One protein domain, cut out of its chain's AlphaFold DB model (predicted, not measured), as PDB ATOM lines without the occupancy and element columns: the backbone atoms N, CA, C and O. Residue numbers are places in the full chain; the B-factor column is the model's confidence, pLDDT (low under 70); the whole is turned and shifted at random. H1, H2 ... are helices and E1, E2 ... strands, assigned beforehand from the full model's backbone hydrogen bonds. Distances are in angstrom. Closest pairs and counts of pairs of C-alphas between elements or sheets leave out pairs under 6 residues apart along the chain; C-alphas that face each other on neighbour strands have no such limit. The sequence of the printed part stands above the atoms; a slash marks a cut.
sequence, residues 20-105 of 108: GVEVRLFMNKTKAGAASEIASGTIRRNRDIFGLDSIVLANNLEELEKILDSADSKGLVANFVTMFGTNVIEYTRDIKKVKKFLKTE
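Overview. This is residues 20 to 105 of the 108 residues of an uncharacterized protein of candidate division WWE3 bacterium GW2011_GWB2_43_22 (UniProt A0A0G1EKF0). A strongly twisted sheet of four strands has helices H3 and H4 over one face, while the short helices H1 and H2 sit toward the end of the sheet where E1 ends and E2 and E3 begin. The printed part has 86 residues with four named helices and four named strands, in the order E1, H1, H2, E2, H3, E3, E4, H4. The sheet's order is E2, E1, E3, E4, all antiparallel, and the class is mixed, helices and strands. The whole is compact, with a radius of gyration of the C-alphas of 12.1 A and spans of 36 by 29 by 17 A.

Along the chain. E1, residues 20 to 26, begins at C-alpha 20 (6.127, 27.145, -41.221) and is 19.2 A long. H1, residues 29 to 35, measures 9.7 A, and H2, residues 40 to 45, measures 9.0 A. E2 holds residues 52 to 58, 17.2 A. H3, residues 61 to 72, is the longest helix, 16.3 A from C-alpha 61 (7.166, 34.542, -34.702). E3 holds residues 77 to 84, 23.0 A, and E4 residues 87 to 92, 14.8 A. H4, residues 95 to 103, 12.3 A, ends at C-alpha 103 (13.900, 31.325, -34.612).

Arrangement. E1 and E3 are antiparallel at 158 degrees, with N 22 and O 81 within hydrogen-bond range at 2.9 A. On the other side of E1 is the edge strand E2, with N 23 and O 56 at 2.7 A. E3 and E4 form a hairpin, with N 80 and O 92 at 2.8 A. The domain has three layers, helices on both faces of the sheet: H3 and H4 on one, H1 on the other. H3 runs along the strands at a height over the sheet of 9.0 A; its C-alpha 64 is 5.0 A from that of Ala 58 in E2. E2, H3 and E3 make a split strand-helix-strand unit, two strands running the same way with E1 between them, and its crossover is right-handed. H4 has a height over the sheet of 9.1 A, and the closest C-alphas to E3 are those of Val 98 and Thr 82, 6.8 A. H3, with residue 61 alone, only just touches H4, with 3 pairs of C-alphas within 8 A; the closest are those of Leu 61 and Leu 102, 6.3 A. H1 is on the sheet at a height of 8.0 A, and its closest C-alphas to E1 are those of Ala 32 and Phe 26, 5.7 A. H2 only grazes the sheet, with residues 40 to 44. In H1, H2, H3 and H4 every O i to N i+4 pair is within hydrogen-bond range.

Size, cuts and confidence. The C-alphas farthest apart are those of Ile 49 and Glu 105, 35.9 A. The printed part has no cut, and no link is long. The model's mean pLDDT over the printed part is 82.4; residues 36 to 42, 44 and 104 to 105 are under 70.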
ATOM      1  N   GLY A  20       7.506  26.752 -41.352       86.62
ATOM      2  CA  GLY A  20       6.127  27.145 -41.221       86.62
ATOM      3  C   GLY A  20       5.471  26.448 -40.053       86.62
ATOM      4  O   GLY A  20       5.862  25.349 -39.662       86.62
ATOM      5  N   VAL A  21       4.453  27.078 -39.483       87.62
ATOM      6  CA  VAL A  21       3.662  26.471 -38.418       87.62
ATOM      7  C   VAL A  21       2.199  26.507 -38.803       87.62
ATOM      8  O   VAL A  21       1.607  27.573 -38.953       87.62
ATOM      9  N   GLU A  22       1.589  25.334 -38.938       88.88
ATOM     10  CA  GLU A  22       0.137  25.213 -38.983       88.88
ATOM     11  C   GLU A  22      -0.396  25.225 -37.548       88.88
ATOM     12  O   GLU A  22      -0.186  24.296 -36.766       88.88
ATOM     13  N   VAL A  23      -1.099  26.297 -37.201       88.44
ATOM     14  CA  VAL A  23      -1.785  26.479 -35.926       88.44
ATOM     15  C   VAL A  23      -3.221  25.991 -36.070       88.44
ATOM     16  O   VAL A  23      -4.004  26.498 -36.875       88.44
ATOM     17  N   ARG A  24      -3.580  24.991 -35.271       88.94
ATOM     18  CA  ARG A  24      -4.920  24.406 -35.221       88.94
ATOM     19  C   ARG A  24      -5.619  24.878 -33.969       88.94
ATOM     20  O   ARG A  24      -5.171  24.568 -32.869       88.94
ATOM     21  N   LEU A  25      -6.713  25.601 -34.150       88.12
ATOM     22  CA  LEU A  25      -7.475  26.186 -33.059       88.12
ATOM     23  C   LEU A  25      -8.698  25.327 -32.757       88.12
ATOM     24  O   LEU A  25      -9.514  25.042 -33.635       88.12
ATOM     25  N   PHE A  26      -8.818  24.917 -31.502       87.00
ATOM     26  CA  PHE A  26      -9.869  24.042 -31.007       87.00
ATOM     27  C   PHE A  26     -10.721  24.750 -29.966       87.00
ATOM     28  O   PHE A  26     -10.216  25.513 -29.150       87.00
ATOM     29  N   MET A  27     -12.009  24.428 -29.934       84.50
ATOM     30  CA  MET A  27     -12.951  25.019 -28.977       84.50
ATOM     31  C   MET A  27     -12.742  24.557 -27.527       84.50
ATOM     32  O   MET A  27     -13.258  25.178 -26.607       84.50
ATOM     33  N   ASN A  28     -12.055  23.432 -27.299       81.88
ATOM     34  CA  ASN A  28     -11.884  22.874 -25.956       81.88
ATOM     35  C   ASN A  28     -10.575  22.074 -25.835       81.88
ATOM     36  O   ASN A  28     -10.169  21.388 -26.777       81.88
ATOM     37  N   LYS A  29      -9.963  22.098 -24.645       77.56
ATOM     38  CA  LYS A  29      -8.748  21.350 -24.281       77.56
ATOM     39  C   LYS A  29      -8.911  19.845 -24.482       77.56
ATOM     40  O   LYS A  29      -8.001  19.217 -25.006       77.56
ATOM     41  N   THR A  30     -10.068  19.268 -24.150       78.00
ATOM     42  CA  THR A  30     -10.321  17.823 -24.330       78.00
ATOM     43  C   THR A  30     -10.308  17.422 -25.804       78.00
ATOM     44  O   THR A  30      -9.777  16.377 -26.174       78.00
ATOM     45  N   LYS A  31     -10.849  18.286 -26.669       76.56
ATOM     46  CA  LYS A  31     -10.904  18.044 -28.112       76.56
ATOM     47  C   LYS A  31      -9.550  18.282 -28.792       76.56
ATOM     48  O   LYS A  31      -9.134  17.469 -29.613       76.56
ATOM     49  N   ALA A  32      -8.815  19.316 -28.368       72.94
ATOM     50  CA  ALA A  32      -7.403  19.497 -28.717       72.94
ATOM     51  C   ALA A  32      -6.550  18.293 -28.269       72.94
ATOM     52  O   ALA A  32      -5.621  17.900 -28.980       72.94
ATOM     53  N   GLY A  33      -6.915  17.715 -27.114       71.94
ATOM     54  CA  GLY A  33      -6.539  16.420 -26.538       71.94
ATOM     55  C   GLY A  33      -6.551  15.284 -27.558       71.94
ATOM     56  O   GLY A  33      -5.517  14.841 -28.052       71.94
ATOM     57  N   ALA A  34      -7.760  14.872 -27.922       72.06
ATOM     58  CA  ALA A  34      -7.988  13.803 -28.889       72.06
ATOM     59  C   ALA A  34      -7.336  14.087 -30.255       72.06
ATOM     60  O   ALA A  34      -6.847  13.182 -30.922       72.06
ATOM     61  N   ALA A  35      -7.281  15.354 -30.672       70.44
ATOM     62  CA  ALA A  35      -6.731  15.736 -31.966       70.44
ATOM     63  C   ALA A  35      -5.191  15.673 -32.063       70.44
ATOM     64  O   ALA A  35      -4.675  15.773 -33.173       70.44
ATOM     65  N   SER A  36      -4.428  15.535 -30.969       66.75
ATOM     66  CA  SER A  36      -2.965  15.360 -31.092       66.75
ATOM     67  C   SER A  36      -2.560  13.946 -31.487       66.75
ATOM     68  O   SER A  36      -1.462  13.754 -31.990       66.75
ATOM     69  N   GLU A  37      -3.418  12.967 -31.219       67.19
ATOM     70  CA  GLU A  37      -3.123  11.541 -31.401       67.19
ATOM     71  C   GLU A  37      -3.576  11.026 -32.773       67.19
ATOM     72  O   GLU A  37      -3.375   9.865 -33.117       67.19
ATOM     73  N   ILE A  38      -4.200  11.891 -33.579       66.19
ATOM     74  CA  ILE A  38      -4.919  11.506 -34.792       66.19
ATOM     75  C   ILE A  38      -4.289  12.167 -36.018       66.19
ATOM     76  O   ILE A  38      -3.908  13.339 -36.009       66.19
ATOM     77  N   ALA A  39      -4.223  11.416 -37.120       61.88
ATOM     78  CA  ALA A  39      -3.698  11.900 -38.389       61.88
ATOM     79  C   ALA A  39      -4.442  13.157 -38.893       61.88
ATOM     80  O   ALA A  39      -5.674  13.229 -38.911       61.88
ATOM     81  N   SER A  40      -3.669  14.130 -39.388       66.50
ATOM     82  CA  SER A  40      -4.122  15.439 -39.889       66.50
ATOM     83  C   SER A  40      -5.338  15.387 -40.833       66.50
ATOM     84  O   SER A  40      -6.274  16.184 -40.705       66.50
ATOM     85  N   GLY A  41      -5.363  14.418 -41.757       63.34
ATOM     86  CA  GLY A  41      -6.453  14.255 -42.724       63.34
ATOM     87  C   GLY A  41      -7.800  13.911 -42.080       63.34
ATOM     88  O   GLY A  41      -8.842  14.392 -42.529       63.34
ATOM     89  N   THR A  42      -7.784  13.144 -40.991       69.50
ATOM     90  CA  THR A  42      -8.986  12.718 -40.264       69.50
ATOM     91  C   THR A  42      -9.601  13.874 -39.478       69.50
ATOM     92  O   THR A  42     -10.823  14.010 -39.452       69.50
ATOM     93  N   ILE A  43      -8.772  14.757 -38.913       72.50
ATOM     94  CA  ILE A  43      -9.226  15.929 -38.147       72.50
ATOM     95  C   ILE A  43      -9.907  16.944 -39.069       72.50
ATOM     96  O   ILE A  43     -10.973  17.462 -38.744       72.50
ATOM     97  N   ARG A  44      -9.330  17.201 -40.253       69.75
ATOM     98  CA  ARG A  44      -9.923  18.124 -41.235       69.75
ATOM     99  C   ARG A  44     -11.286  17.643 -41.740       69.75
ATOM    100  O   ARG A  44     -12.176  18.469 -41.919       69.75
ATOM    101  N   ARG A  45     -11.452  16.332 -41.959       74.25
ATOM    102  CA  ARG A  45     -12.718  15.730 -42.425       74.25
ATOM    103  C   ARG A  45     -13.797  15.672 -41.340       74.25
ATOM    104  O   ARG A  45     -14.971  15.694 -41.674       74.25
ATOM    105  N   ASN A  46     -13.403  15.647 -40.066       75.12
ATOM    106  CA  ASN A  46     -14.303  15.502 -38.919       75.12
ATOM    107  C   ASN A  46     -14.237  16.720 -37.983       75.12
ATOM    108  O   ASN A  46     -14.167  16.580 -36.760       75.12
ATOM    109  N   ARG A  47     -14.223  17.924 -38.568       76.81
ATOM    110  CA  ARG A  47     -14.012  19.196 -37.858       76.81
ATOM    111  C   ARG A  47     -14.893  19.361 -36.620       76.81
ATOM    112  O   ARG A  47     -14.368  19.688 -35.562       76.81
ATOM    113  N   ASP A  48     -16.187  19.079 -36.732       77.00
ATOM    114  CA  ASP A  48     -17.152  19.290 -35.642       77.00
ATOM    115  C   ASP A  48     -16.947  18.302 -34.483       77.00
ATOM    116  O   ASP A  48     -16.994  18.669 -33.301       77.00
ATOM    117  N   ILE A  49     -16.612  17.052 -34.818       77.94
ATOM    118  CA  ILE A  49     -16.314  15.988 -33.851       77.94
ATOM    119  C   ILE A  49     -15.090  16.395 -33.029       77.94
ATOM    120  O   ILE A  49     -15.157  16.486 -31.801       77.94
ATOM    121  N   PHE A  50     -14.011  16.772 -33.717       74.12
ATOM    122  CA  PHE A  50     -12.773  17.232 -33.093       74.12
ATOM    123  C   PHE A  50     -12.820  18.685 -32.619       74.12
ATOM    124  O   PHE A  50     -11.839  19.154 -32.063       74.12
ATOM    125  N   GLY A  51     -13.938  19.401 -32.791       80.62
ATOM    126  CA  GLY A  51     -14.097  20.795 -32.361       80.62
ATOM    127  C   GLY A  51     -13.021  21.727 -32.909       80.62
ATOM    128  O   GLY A  51     -12.585  22.632 -32.199       80.62
ATOM    129  N   LEU A  52     -12.558  21.454 -34.129       84.12
ATOM    130  CA  LEU A  52     -11.584  22.262 -34.845       84.12
ATOM    131  C   LEU A  52     -12.313  23.470 -35.446       84.12
ATOM    132  O   LEU A  52     -13.044  23.341 -36.428       84.12
ATOM    133  N   ASP A  53     -12.069  24.636 -34.861       86.50
ATOM    134  CA  ASP A  53     -12.632  25.913 -35.289       86.50
ATOM    135  C   ASP A  53     -11.955  26.383 -36.586       86.50
ATOM    136  O   ASP A  53     -12.566  26.525 -37.656       86.50
ATOM    137  N   SER A  54     -10.635  26.542 -36.524       83.81
ATOM    138  CA  SER A  54      -9.863  27.119 -37.615       83.81
ATOM    139  C   SER A  54      -8.457  26.537 -37.703       83.81
ATOM    140  O   SER A  54      -7.917  25.946 -36.770       83.81
ATOM    141  N   ILE A  55      -7.893  26.642 -38.906       86.38
ATOM    142  CA  ILE A  55      -6.500  26.316 -39.194       86.38
ATOM    143  C   ILE A  55      -5.897  27.584 -39.779       86.38
ATOM    144  O   ILE A  55      -6.434  28.117 -40.753       86.38
ATOM    145  N   VAL A  56      -4.814  28.058 -39.179       88.50
ATOM    146  CA  VAL A  56      -4.099  29.267 -39.587       88.50
ATOM    147  C   VAL A  56      -2.626  28.917 -39.749       88.50
ATOM    148  O   VAL A  56      -2.127  28.031 -39.065       88.50
ATOM    149  N   LEU A  57      -1.935  29.578 -40.671       87.81
ATOM    150  CA  LEU A  57      -0.504  29.382 -40.875       87.81
ATOM    151  C   LEU A  57       0.262  30.583 -40.329       87.81
ATOM    152  O   LEU A  57      -0.150  31.720 -40.570       87.81
ATOM    153  N   ALA A  58       1.359  30.310 -39.633       88.75
ATOM    154  CA  ALA A  58       2.336  31.292 -39.193       88.75
ATOM    155  C   ALA A  58       3.674  31.004 -39.875       88.75
ATOM    156  O   ALA A  58       4.201  29.897 -39.755       88.75
ATOM    157  N   ASN A  59       4.215  31.999 -40.573       85.12
ATOM    158  CA  ASN A  59       5.510  31.889 -41.253       85.12
ATOM    159  C   ASN A  59       6.663  32.468 -40.421       85.12
ATOM    160  O   ASN A  59       7.824  32.289 -40.764       85.12
ATOM    161  N   ASN A  60       6.352  33.200 -39.353       85.62
ATOM    162  CA  ASN A  60       7.325  33.811 -38.457       85.62
ATOM    163  C   ASN A  60       6.735  33.944 -37.045       85.62
ATOM    164  O   ASN A  60       5.559  33.644 -36.806       85.62
ATOM    165  N   LEU A  61       7.569  34.374 -36.098       87.56
ATOM    166  CA  LEU A  61       7.166  34.542 -34.702       87.56
ATOM    167  C   LEU A  61       6.061  35.577 -34.511       87.56
ATOM    168  O   LEU A  61       5.139  35.332 -33.739       87.56
ATOM    169  N   GLU A  62       6.138  36.707 -35.208       88.00
ATOM    170  CA  GLU A  62       5.174  37.795 -35.054       88.00
ATOM    171  C   GLU A  62       3.762  37.356 -35.475       88.00
ATOM    172  O   GLU A  62       2.777  37.631 -34.790       88.00
ATOM    173  N   GLU A  63       3.645  36.620 -36.585       88.31
ATOM    174  CA  GLU A  63       2.380  36.028 -37.022       88.31
ATOM    175  C   GLU A  63       1.868  34.987 -36.024       88.31
ATOM    176  O   GLU A  63       0.673  34.966 -35.721       88.31
ATOM    177  N   LEU A  64       2.759  34.142 -35.495       90.06
ATOM    178  CA  LEU A  64       2.399  33.138 -34.499       90.06
ATOM    179  C   LEU A  64       1.833  33.791 -33.233       90.06
ATOM    180  O   LEU A  64       0.798  33.351 -32.738       90.06
ATOM    181  N   GLU A  65       2.477  34.840 -32.726       90.94
ATOM    182  CA  GLU A  65       2.031  35.555 -31.527       90.94
ATOM    183  C   GLU A  65       0.667  36.218 -31.744       90.94
ATOM    184  O   GLU A  65      -0.250  35.980 -30.960       90.94
ATOM    185  N   LYS A  66       0.457  36.891 -32.882       91.38
ATOM    186  CA  LYS A  66      -0.859  37.457 -33.238       91.38
ATOM    187  C   LYS A  66      -1.968  36.403 -33.285       91.38
ATOM    188  O   LYS A  66      -3.106  36.673 -32.893       91.38
ATOM    189  N   ILE A  67      -1.667  35.203 -33.788       90.31
ATOM    190  CA  ILE A  67      -2.636  34.101 -33.834       90.31
ATOM    191  C   ILE A  67      -2.970  33.619 -32.422       90.31
ATOM    192  O   ILE A  67      -4.137  33.355 -32.139       90.31
ATOM    193  N   LEU A  68      -1.974  33.517 -31.544       90.12
ATOM    194  CA  LEU A  68      -2.166  33.072 -30.165       90.12
ATOM    195  C   LEU A  68      -2.968  34.075 -29.347       90.12
ATOM    196  O   LEU A  68      -3.910  33.664 -28.680       90.12
ATOM    197  N   ASP A  69      -2.683  35.367 -29.476       91.81
ATOM    198  CA  ASP A  69      -3.453  36.418 -28.804       91.81
ATOM    199  C   ASP A  69      -4.918  36.412 -29.277       91.81
ATOM    200  O   ASP A  69      -5.871  36.533 -28.495       91.81
ATOM    201  N   SER A  70      -5.136  36.193 -30.582       88.94
ATOM    202  CA  SER A  70      -6.487  36.053 -31.133       88.94
ATOM    203  C   SER A  70      -7.186  34.763 -30.688       88.94
ATOM    204  O   SER A  70      -8.412  34.747 -30.566       88.94
ATOM    205  N   ALA A  71      -6.442  33.682 -30.466       89.19
ATOM    206  CA  ALA A  71      -6.985  32.433 -29.954       89.19
ATOM    207  C   ALA A  71      -7.374  32.561 -28.476       89.19
ATOM    208  O   ALA A  71      -8.479  32.165 -28.110       89.19
ATOM    209  N   ASP A  72      -6.515  33.170 -27.659       88.25
ATOM    210  CA  ASP A  72      -6.726  33.338 -26.220       88.25
ATOM    211  C   ASP A  72      -7.929  34.243 -25.925       88.25
ATOM    212  O   ASP A  72      -8.832  33.863 -25.181       88.25
ATOM    213  N   SER A  73      -8.048  35.368 -26.641       88.81
ATOM    214  CA  SER A  73      -9.225  36.256 -26.559       88.81
ATOM    215  C   SER A  73     -10.553  35.584 -26.935       88.81
ATOM    216  O   SER A  73     -11.621  36.072 -26.563       88.81
ATOM    217  N   LYS A  74     -10.509  34.455 -27.653       86.25
ATOM    218  CA  LYS A  74     -11.679  33.640 -28.021       86.25
ATOM    219  C   LYS A  74     -11.830  32.377 -27.167       86.25
ATOM    220  O   LYS A  74     -12.751  31.601 -27.413       86.25
ATOM    221  N   GLY A  75     -10.939  32.142 -26.202       87.06
ATOM    222  CA  GLY A  75     -10.913  30.920 -25.394       87.06
ATOM    223  C   GLY A  75     -10.578  29.653 -26.191       87.06
ATOM    224  O   GLY A  75     -10.991  28.559 -25.809       87.06
ATOM    225  N   LEU A  76      -9.867  29.786 -27.314       88.69
ATOM    226  CA  LEU A  76      -9.476  28.672 -28.174       88.69
ATOM    227  C   LEU A  76      -8.146  28.063 -27.723       88.69
ATOM    228  O   LEU A  76      -7.244  28.739 -27.235       88.69
ATOM    229  N   VAL A  77      -8.003  26.761 -27.945       87.56
ATOM    230  CA  VAL A  77      -6.800  25.995 -27.614       87.56
ATOM    231  C   VAL A  77      -6.022  25.703 -28.886       87.56
ATOM    232  O   VAL A  77      -6.577  25.150 -29.834       87.56
ATOM    233  N   ALA A  78      -4.736  26.042 -28.900       87.62
ATOM    234  CA  ALA A  78      -3.867  25.825 -30.049       87.62
ATOM    235  C   ALA A  78      -3.107  24.490 -29.953       87.62
ATOM    236  O   ALA A  78      -2.448  24.217 -28.951       87.62
ATOM    237  N   ASN A  79      -3.142  23.694 -31.024       89.12
ATOM    238  CA  ASN A  79      -2.096  22.712 -31.323       89.12
ATOM    239  C   ASN A  79      -1.282  23.210 -32.520       89.12
ATOM    240  O   ASN A  79      -1.802  23.921 -33.383       89.12
ATOM    241  N   PHE A  80      -0.035  22.775 -32.612       88.75
ATOM    242  CA  PHE A  80       0.897  23.223 -33.633       88.75
ATOM    243  C   PHE A  80       1.371  22.052 -34.480       88.75
ATOM    244  O   PHE A  80       1.535  20.928 -34.000       88.75
ATOM    245  N   VAL A  81       1.621  22.337 -35.747       88.12
ATOM    246  CA  VAL A  81       2.312  21.428 -36.652       88.12
ATOM    247  C   VAL A  81       3.457  22.204 -37.261       88.12
ATOM    248  O   VAL A  81       3.222  23.192 -37.955       88.12
ATOM    249  N   THR A  82       4.687  21.796 -36.968       87.56
ATOM    250  CA  THR A  82       5.860  22.365 -37.624       87.56
ATOM    251  C   THR A  82       5.972  21.758 -39.012       87.56
ATOM    252  O   THR A  82       5.779  20.556 -39.220       87.56
ATOM    253  N   MET A  83       6.218  22.616 -39.987       85.94
ATOM    254  CA  MET A  83       6.240  22.278 -41.397       85.94
ATOM    255  C   MET A  83       7.457  22.912 -42.055       85.94
ATOM    256  O   MET A  83       7.892  23.987 -41.654       85.94
ATOM    257  N   PHE A  84       7.985  22.251 -43.076       83.50
ATOM    258  CA  PHE A  84       8.972  22.819 -43.985       83.50
ATOM    259  C   PHE A  84       8.384  22.750 -45.392       83.50
ATOM    260  O   PHE A  84       8.126  21.658 -45.913       83.50
ATOM    261  N   GLY A  85       8.027  23.905 -45.955       80.31
ATOM    262  CA  GLY A  85       7.174  23.957 -47.140       80.31
ATOM    263  C   GLY A  85       5.852  23.209 -46.920       80.31
ATOM    264  O   GLY A  85       5.038  23.573 -46.073       80.31
ATOM    265  N   THR A  86       5.617  22.138 -47.681       77.56
ATOM    266  CA  THR A  86       4.405  21.301 -47.545       77.56
ATOM    267  C   THR A  86       4.599  20.067 -46.662       77.56
ATOM    268  O   THR A  86       3.624  19.381 -46.343       77.56
ATOM    269  N   ASN A  87       5.833  19.798 -46.234       80.12
ATOM    270  CA  ASN A  87       6.173  18.615 -45.461       80.12
ATOM    271  C   ASN A  87       5.920  18.858 -43.977       80.12
ATOM    272  O   ASN A  87       6.379  19.846 -43.409       80.12
ATOM    273  N   VAL A  88       5.203  17.934 -43.342       85.31
ATOM    274  CA  VAL A  88       5.007  17.950 -41.892       85.31
ATOM    275  C   VAL A  88       6.240  17.361 -41.216       85.31
ATOM    276  O   VAL A  88       6.617  16.232 -41.517       85.31
ATOM    277  N   ILE A  89       6.824  18.117 -40.290       85.19
ATOM    278  CA  ILE A  89       7.980  17.698 -39.497       85.19
ATOM    279  C   ILE A  89       7.513  17.085 -38.174       85.19
ATOM    280  O   ILE A  89       7.822  15.934 -37.880       85.19
ATOM    281  N   GLU A  90       6.735  17.830 -37.382       85.50
ATOM    282  CA  GLU A  90       6.296  17.395 -36.051       85.50
ATOM    283  C   GLU A  90       4.898  17.939 -35.721       85.50
ATOM    284  O   GLU A  90       4.548  19.071 -36.054       85.50
ATOM    285  N   TYR A  91       4.107  17.141 -35.002       84.62
ATOM    286  CA  TYR A  91       2.896  17.595 -34.317       84.62
ATOM    287  C   TYR A  91       3.240  17.857 -32.854       84.62
ATOM    288  O   TYR A  91       3.700  16.958 -32.155       84.62
ATOM    289  N   THR A  92       3.006  19.072 -32.366       86.38
ATOM    290  CA  THR A  92       3.365  19.443 -30.996       86.38
ATOM    291  C   THR A  92       2.339  20.373 -30.362       86.38
ATOM    292  O   THR A  92       1.641  21.134 -31.027       86.38
ATOM    293  N   ARG A  93       2.245  20.319 -29.034       84.88
ATOM    294  CA  ARG A  93       1.529  21.315 -28.220       84.88
ATOM    295  C   ARG A  93       2.471  22.313 -27.563       84.88
ATOM    296  O   ARG A  93       2.023  23.279 -26.956       84.88
ATOM    297  N   ASP A  94       3.769  22.051 -27.640       87.50
ATOM    298  CA  ASP A  94       4.764  22.839 -26.942       87.50
ATOM    299  C   ASP A  94       5.112  24.091 -27.747       87.50
ATOM    300  O   ASP A  94       5.881  24.055 -28.710       87.50
ATOM    301  N   ILE A  95       4.567  25.220 -27.301       87.94
ATOM    302  CA  ILE A  95       4.844  26.536 -27.871       87.94
ATOM    303  C   ILE A  95       6.344  26.872 -27.869       87.94
ATOM    304  O   ILE A  95       6.816  27.544 -28.784       87.94
ATOM    305  N   LYS A  96       7.128  26.397 -26.890       88.50
ATOM    306  CA  LYS A  96       8.567  26.705 -26.812       88.50
ATOM    307  C   LYS A  96       9.332  26.046 -27.953       88.50
ATOM    308  O   LYS A  96      10.188  26.695 -28.556       88.50
ATOM    309  N   LYS A  97       8.996  24.795 -28.286       87.19
ATOM    310  CA  LYS A  97       9.562  24.094 -29.450       87.19
ATOM    311  C   LYS A  97       9.250  24.832 -30.748       87.19
ATOM    312  O   LYS A  97      10.144  25.046 -31.554       87.19
ATOM    313  N   VAL A  98       8.004  25.265 -30.911       88.81
ATOM    314  CA  VAL A  98       7.538  25.979 -32.109       88.81
ATOM    315  C   VAL A  98       8.251  27.323 -32.261       88.81
ATOM    316  O   VAL A  98       8.756  27.634 -33.336       88.81
ATOM    317  N   LYS A  99       8.366  28.097 -31.174       88.31
ATOM    318  CA  LYS A  99       9.128  29.351 -31.187       88.31
ATOM    319  C   LYS A  99      10.598  29.109 -31.527       88.31
ATOM    320  O   LYS A  99      11.171  29.877 -32.286       88.31
ATOM    321  N   LYS A 100      11.209  28.041 -31.000       87.81
ATOM    322  CA  LYS A 100      12.592  27.676 -31.338       87.81
ATOM    323  C   LYS A 100      12.734  27.321 -32.821       87.81
ATOM    324  O   LYS A 100      13.653  27.825 -33.449       87.81
ATOM    325  N   PHE A 101      11.812  26.525 -33.363       86.38
ATOM    326  CA  PHE A 101      11.783  26.135 -34.775       86.38
ATOM    327  C   PHE A 101      11.743  27.352 -35.708       86.38
ATOM    328  O   PHE A 101      12.531  27.426 -36.641       86.38
ATOM    329  N   LEU A 102      10.894  28.339 -35.407       84.31
ATOM    330  CA  LEU A 102      10.810  29.572 -36.196       84.31
ATOM    331  C   LEU A 102      12.032  30.495 -36.028       84.31
ATOM    332  O   LEU A 102      12.386  31.191 -36.970       84.31
ATOM    333  N   LYS A 103      12.694  30.503 -34.859       82.25
ATOM    334  CA  LYS A 103      13.900  31.325 -34.612       82.25
ATOM    335  C   LYS A 103      15.156  30.814 -35.298       82.25
ATOM    336  O   LYS A 103      16.045  31.611 -35.574       82.25
ATOM    337  N   THR A 104      15.275  29.504 -35.510       67.94
ATOM    338  CA  THR A 104      16.488  28.912 -36.094       67.94
ATOM    339  C   THR A 104      16.810  29.491 -37.477       67.94
ATOM    340  O   THR A 104      17.977  29.531 -37.843       67.94
ATOM    341  N   GLU A 105      15.819  30.034 -38.184       56.28
ATOM    342  CA  GLU A 105      15.997  30.638 -39.510       56.28
ATOM    343  C   GLU A 105      16.100  32.169 -39.512       56.28
ATOM    344  O   GLU A 105      16.506  32.733 -40.515       56.28
TER     345      GLU A 105